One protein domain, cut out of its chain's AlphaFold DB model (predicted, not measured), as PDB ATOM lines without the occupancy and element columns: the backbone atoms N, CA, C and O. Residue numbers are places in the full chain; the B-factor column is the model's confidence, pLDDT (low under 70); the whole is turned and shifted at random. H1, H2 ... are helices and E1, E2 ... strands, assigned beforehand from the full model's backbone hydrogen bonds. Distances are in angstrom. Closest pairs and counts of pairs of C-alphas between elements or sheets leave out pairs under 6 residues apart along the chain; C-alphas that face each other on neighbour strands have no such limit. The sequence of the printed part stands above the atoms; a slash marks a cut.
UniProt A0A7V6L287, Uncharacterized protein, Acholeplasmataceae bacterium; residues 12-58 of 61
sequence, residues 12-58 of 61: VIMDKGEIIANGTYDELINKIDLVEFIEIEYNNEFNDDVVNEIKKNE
ATOM      1  N   VAL A  12      31.874 -43.766  34.921       82.25
ATOM      2  CA  VAL A  12      32.262 -43.991  33.522       82.25
ATOM      3  C   VAL A  12      31.059 -44.531  32.757       82.25
ATOM      4  O   VAL A  12      30.474 -45.538  33.148       82.25
ATOM      5  N   ILE A  13      30.711 -43.875  31.653       82.00
ATOM      6  CA  ILE A  13      29.662 -44.288  30.723       82.00
ATOM      7  C   ILE A  13      30.338 -44.865  29.480       82.00
ATOM      8  O   ILE A  13      31.164 -44.205  28.842       82.00
ATOM      9  N   MET A  14      29.985 -46.103  29.143       86.06
ATOM     10  CA  MET A  14      30.537 -46.842  28.012       86.06
ATOM     11  C   MET A  14      29.408 -47.304  27.092       86.06
ATOM     12  O   MET A  14      28.448 -47.912  27.560       86.06
ATOM     13  N   ASP A  15      29.553 -47.060  25.792       79.06
ATOM     14  CA  ASP A  15      28.683 -47.612  24.752       79.06
ATOM     15  C   ASP A  15      29.531 -48.396  23.748       79.06
ATOM     16  O   ASP A  15      30.597 -47.948  23.338       79.06
ATOM     17  N   LYS A  16      29.090 -49.604  23.381       88.25
ATOM     18  CA  LYS A  16      29.762 -50.492  22.404       88.25
ATOM     19  C   LYS A  16      31.272 -50.715  22.620       88.25
ATOM     20  O   LYS A  16      31.990 -51.032  21.677       88.25
ATOM     21  N   GLY A  17      31.744 -50.617  23.861       86.31
ATOM     22  CA  GLY A  17      33.160 -50.782  24.205       86.31
ATOM     23  C   GLY A  17      33.992 -49.499  24.120       86.31
ATOM     24  O   GLY A  17      35.191 -49.548  24.383       86.31
ATOM     25  N   GLU A  18      33.376 -48.358  23.811       82.69
ATOM     26  CA  GLU A  18      34.008 -47.041  23.835       82.69
ATOM     27  C   GLU A  18      33.528 -46.232  25.042       82.69
ATOM     28  O   GLU A  18      32.343 -46.213  25.379       82.69
ATOM     29  N   ILE A  19      34.464 -45.559  25.717       84.25
ATOM     30  CA  ILE A  19      34.143 -44.659  26.828       84.25
ATOM     31  C   ILE A  19      33.623 -43.349  26.237       84.25
ATOM     32  O   ILE A  19      34.387 -42.595  25.638       84.25
ATOM     33  N   ILE A  20      32.335 -43.079  26.440       83.44
ATOM     34  CA  ILE A  20      31.657 -41.886  25.919       83.44
ATOM     35  C   ILE A  20      31.621 -40.741  26.935       83.44
ATOM     36  O   ILE A  20      31.590 -39.577  26.544       83.44
ATOM     37  N   ALA A  21      31.679 -41.042  28.234       79.50
ATOM     38  CA  ALA A  21      31.815 -40.031  29.277       79.50
ATOM     39  C   ALA A  21      32.505 -40.606  30.515       79.50
ATOM     40  O   ALA A  21      32.353 -41.781  30.840       79.50
ATOM     41  N   ASN A  22      33.279 -39.780  31.211       85.56
ATOM     42  CA  ASN A  22      33.907 -40.131  32.478       85.56
ATOM     43  C   ASN A  22      34.116 -38.879  33.335       85.56
ATOM     44  O   ASN A  22      34.244 -37.770  32.794       85.56
ATOM     45  N   GLY A  23      34.131 -39.055  34.651       82.81
ATOM     46  CA  GLY A  23      34.344 -37.973  35.605       82.81
ATOM     47  C   GLY A  23      33.695 -38.244  36.954       82.81
ATOM     48  O   GLY A  23      33.097 -39.297  37.178       82.81
ATOM     49  N   THR A  24      33.797 -37.273  37.850       84.06
ATOM     50  CA  THR A  24      32.964 -37.234  39.058       84.06
ATOM     51  C   THR A  24      31.512 -36.911  38.696       84.06
ATOM     52  O   THR A  24      31.210 -36.474  37.582       84.06
ATOM     53  N   TYR A  25      30.598 -37.113  39.643       75.50
ATOM     54  CA  TYR A  25      29.193 -36.739  39.480       75.50
ATOM     55  C   TYR A  25      29.027 -35.274  39.040       75.50
ATOM     56  O   TYR A  25      28.366 -35.003  38.037       75.50
ATOM     57  N   ASP A  26      29.721 -34.355  39.717       75.75
ATOM     58  CA  ASP A  26      29.704 -32.930  39.381       75.75
ATOM     59  C   ASP A  26      30.267 -32.661  37.982       75.75
ATOM     60  O   ASP A  26      29.718 -31.861  37.232       75.75
ATOM     61  N   GLU A  27      31.360 -33.321  37.593       77.31
ATOM     62  CA  GLU A  27      31.949 -33.141  36.261       77.31
ATOM     63  C   GLU A  27      31.025 -33.639  35.151       77.31
ATOM     64  O   GLU A  27      30.976 -33.037  34.083       77.31
ATOM     65  N   LEU A  28      30.297 -34.731  35.382       76.69
ATOM     66  CA  LEU A  28      29.336 -35.265  34.421       76.69
ATOM     67  C   LEU A  28      28.111 -34.366  34.295       76.69
ATOM     68  O   LEU A  28      27.696 -34.093  33.173       76.69
ATOM     69  N   ILE A  29      27.586 -33.854  35.410       72.19
ATOM     70  CA  ILE A  29      26.494 -32.875  35.401       72.19
ATOM     71  C   ILE A  29      26.919 -31.587  34.698       72.19
ATOM     72  O   ILE A  29      26.182 -31.093  33.859       72.19
ATOM     73  N   ASN A  30      28.119 -31.073  34.976       71.81
ATOM     74  CA  ASN A  30      28.613 -29.842  34.354       71.81
ATOM     75  C   ASN A  30      28.989 -30.014  32.870       71.81
ATOM     76  O   ASN A  30      29.022 -29.034  32.134       71.81
ATOM     77  N   LYS A  31      29.311 -31.238  32.423       67.06
ATOM     78  CA  LYS A  31      29.543 -31.563  31.001       67.06
ATOM     79  C   LYS A  31      28.250 -31.691  30.208       67.06
ATOM     80  O   LYS A  31      28.275 -31.577  28.984       67.06
ATOM     81  N   ILE A  32      27.147 -31.979  30.886       66.88
ATOM     82  CA  ILE A  32      25.827 -31.878  30.293       66.88
ATOM     83  C   ILE A  32      25.519 -30.383  30.293       66.88
ATOM     84  O   ILE A  32      25.167 -29.818  31.325       66.88
ATOM     85  N   ASP A  33      25.663 -29.728  29.136       56.62
ATOM     86  CA  ASP A  33      24.906 -28.502  28.904       56.62
ATOM     87  C   ASP A  33      23.457 -28.898  29.172       56.62
ATOM     88  O   ASP A  33      22.884 -29.704  28.431       56.62
ATOM     89  N   LEU A  34      22.906 -28.433  30.295       52.56
ATOM     90  CA  LEU A  34      21.501 -28.591  30.630       52.56
ATOM     91  C   LEU A  34      20.740 -27.750  29.599       52.56
ATOM     92  O   LEU A  34      20.321 -26.627  29.855       52.56
ATOM     93  N   VAL A  35      20.642 -28.267  28.377       51.94
ATOM     94  CA  VAL A  35      19.699 -27.796  27.384       51.94
ATOM     95  C   VAL A  35      18.364 -28.096  28.031       51.94
ATOM     96  O   VAL A  35      17.967 -29.260  28.105       51.94
ATOM     97  N   GLU A  36      17.745 -27.073  28.621       51.91
ATOM     98  CA  GLU A  36      16.409 -27.172  29.189       51.91
ATOM     99  C   GLU A  36      15.504 -27.770  28.115       51.91
ATOM    100  O   GLU A  36      15.136 -27.126  27.134       51.91
ATOM    101  N   PHE A  37      15.207 -29.057  28.264       60.84
ATOM    102  CA  PHE A  37      14.331 -29.756  27.352       60.84
ATOM    103  C   PHE A  37      12.905 -29.414  27.766       60.84
ATOM    104  O   PHE A  37      12.376 -29.963  28.733       60.84
ATOM    105  N   ILE A  38      12.305 -28.452  27.070       68.12
ATOM    106  CA  ILE A  38      10.905 -28.083  27.268       68.12
ATOM    107  C   ILE A  38      10.068 -28.909  26.291       68.12
ATOM    108  O   ILE A  38      10.050 -28.648  25.088       68.12
ATOM    109  N   GLU A  39       9.372 -29.915  26.812       64.69
ATOM    110  CA  GLU A  39       8.404 -30.700  26.048       64.69
ATOM    111  C   GLU A  39       7.052 -29.970  26.020       64.69
ATOM    112  O   GLU A  39       6.480 -29.656  27.064       64.69
ATOM    113  N   ILE A  40       6.549 -29.659  24.820       72.12
ATOM    114  CA  ILE A  40       5.276 -28.952  24.623       72.12
ATOM    115  C   ILE A  40       4.298 -29.898  23.929       72.12
ATOM    116  O   ILE A  40       4.393 -30.130  22.724       72.12
ATOM    117  N   GLU A  41       3.329 -30.411  24.682       67.56
ATOM    118  CA  GLU A  41       2.201 -31.162  24.133       67.56
ATOM    119  C   GLU A  41       1.031 -30.228  23.806       67.56
ATOM    120  O   GLU A  41       0.690 -29.319  24.567       67.56
ATOM    121  N   TYR A  42       0.389 -30.459  22.664       70.62
ATOM    122  CA  TYR A  42      -0.732 -29.659  22.188       70.62
ATOM    123  C   TYR A  42      -1.817 -30.557  21.582       70.62
ATOM    124  O   TYR A  42      -1.529 -31.576  20.963       70.62
ATOM    125  N   ASN A  43      -3.081 -30.160  21.745       69.62
ATOM    126  CA  ASN A  43      -4.235 -31.003  21.406       69.62
ATOM    127  C   ASN A  43      -4.900 -30.682  20.044       69.62
ATOM    128  O   ASN A  43      -5.826 -31.388  19.661       69.62
ATOM    129  N   ASN A  44      -4.455 -29.644  19.316       72.31
ATOM    130  CA  ASN A  44      -5.065 -29.144  18.062       72.31
ATOM    131  C   ASN A  44      -4.024 -28.927  16.945       72.31
ATOM    132  O   ASN A  44      -2.842 -28.906  17.228       72.31
ATOM    133  N   GLU A  45      -4.418 -28.696  15.688       67.00
ATOM    134  CA  GLU A  45      -3.460 -28.392  14.604       67.00
ATOM    135  C   GLU A  45      -2.559 -27.187  14.950       67.00
ATOM    136  O   GLU A  45      -3.044 -26.101  15.280       67.00
ATOM    137  N   PHE A  46      -1.238 -27.387  14.899       65.00
ATOM    138  CA  PHE A  46      -0.264 -26.325  15.137       65.00
ATOM    139  C   PHE A  46      -0.272 -25.359  13.953       65.00
ATOM    140  O   PHE A  46      -0.181 -25.784  12.804       65.00
ATOM    141  N   ASN A  47      -0.345 -24.056  14.219       64.62
ATOM    142  CA  ASN A  47      -0.036 -23.082  13.184       64.62
ATOM    143  C   ASN A  47       1.494 -22.998  13.062       64.62
ATOM    144  O   ASN A  47       2.166 -22.622  14.028       64.62
ATOM    145  N   ASP A  48       2.033 -23.358  11.895       68.06
ATOM    146  CA  ASP A  48       3.469 -23.339  11.586       68.06
ATOM    147  C   ASP A  48       4.126 -21.989  11.918       68.06
ATOM    148  O   ASP A  48       5.296 -21.934  12.306       68.06
ATOM    149  N   ASP A  49       3.361 -20.897  11.850       71.62
ATOM    150  CA  ASP A  49       3.807 -19.556  12.225       71.62
ATOM    151  C   ASP A  49       4.291 -19.488  13.685       71.62
ATOM    152  O   ASP A  49       5.308 -18.859  13.976       71.62
ATOM    153  N   VAL A  50       3.622 -20.186  14.609       72.19
ATOM    154  CA  VAL A  50       3.956 -20.175  16.044       72.19
ATOM    155  C   VAL A  50       5.239 -20.962  16.321       72.19
ATOM    156  O   VAL A  50       6.076 -20.506  17.100       72.19
ATOM    157  N   VAL A  51       5.452 -22.103  15.645       74.19
ATOM    158  CA  VAL A  51       6.723 -22.856  15.737       74.19
ATOM    159  C   VAL A  51       7.885 -21.992  15.260       74.19
ATOM    160  O   VAL A  51       8.962 -21.994  15.859       74.19
ATOM    161  N   ASN A  52       7.674 -21.261  14.165       70.00
ATOM    162  CA  ASN A  52       8.704 -20.431  13.557       70.00
ATOM    163  C   ASN A  52       9.099 -19.245  14.449       70.00
ATOM    164  O   ASN A  52      10.275 -18.882  14.474       70.00
ATOM    165  N   GLU A  53       8.166 -18.677  15.216       74.12
ATOM    166  CA  GLU A  53       8.468 -17.629  16.199       74.12
ATOM    167  C   GLU A  53       9.224 -18.172  17.422       74.12
ATOM    168  O   GLU A  53      10.192 -17.549  17.859       74.12
ATOM    169  N   ILE A  54       8.874 -19.364  17.926       73.81
ATOM    170  CA  ILE A  54       9.607 -20.003  19.036       73.81
ATOM    171  C   ILE A  54      11.058 -20.295  18.621       73.81
ATOM    172  O   ILE A  54      11.988 -19.907  19.325       73.81
ATOM    173  N   LYS A  55      11.270 -20.871  17.430       69.81
ATOM    174  CA  LYS A  55      12.614 -21.159  16.893       69.81
ATOM    175  C   LYS A  55      13.461 -19.910  16.638       69.81
ATOM    176  O   LYS A  55      14.687 -19.975  16.681       69.81
ATOM    177  N   LYS A  56      12.846 -18.761  16.333       65.69
ATOM    178  CA  LYS A  56      13.585 -17.504  16.111       65.69
ATOM    179  C   LYS A  56      14.203 -16.946  17.393       65.69
ATOM    180  O   LYS A  56      15.257 -16.317  17.309       65.69
ATOM    181  N   ASN A  57      13.585 -17.182  18.549       59.66
ATOM    182  CA  ASN A  57      14.071 -16.665  19.831       59.66
ATOM    183  C   ASN A  57      15.333 -17.378  20.347       59.66
ATOM    184  O   ASN A  57      15.991 -16.861  21.244       59.66
ATOM    185  N   GLU A  58      15.744 -18.489  19.732       55.00
ATOM    186  CA  GLU A  58      16.981 -19.216  20.064       55.00
ATOM    187  C   GLU A  58      18.255 -18.559  19.482       55.00
ATOM    188  O   GLU A  58      19.363 -19.052  19.675       55.00
TER     189      GLU A  58
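This is residues 12 to 58 of the 61 residues of an uncharacterized protein of Acholeplasmataceae bacterium (UniProt A0A7V6L287). A small head, the strand hairpin E1 and E2 with the short helix H1 near its open end, is joined by a long arm to a lone helix, H2, far from it. Residues 32 to 58, of which 48 to 58 belong to H2, stand free. The printed part has 47 residues, with two named strands and two named helices in the order E1, E2, H1, H2 along the chain; it is of mixed class, helices and strands, and extended, with a radius of gyration of the C-alphas of 17.7 A and spans of 44 by 23 by 17 A.

E1, residues 12 to 15, begins at C-alpha 12 (32.262, -43.991, 33.522) and is 10.1 A long. E2, residues 18 to 23, is 14.9 A long. H1, residues 25 to 31, is 9.9 A long. H2, residues 48 to 58, is 16.5 A long and ends at C-alpha 58 (16.981, -19.216, 20.064).

The hairpin E1 and E2 is antiparallel at 161 degrees, with N 13 and O 21 within hydrogen-bond range at 2.8 A. The closest C-alphas of E2 and H1, Asn 22 and Leu 28, are 7.0 A apart. H1 and H2 are apart. Every O i to N i+4 pair is within hydrogen-bond range in H1, and 6 of 7 in H2.

The farthest C-alphas, Thr 24 and Glu 45, are 44.8 A apart. The printed part has no cut. The link from H1 to H2 is long, 16 residues. Model confidence is under 70 at 19 residues, among them 31 to 39.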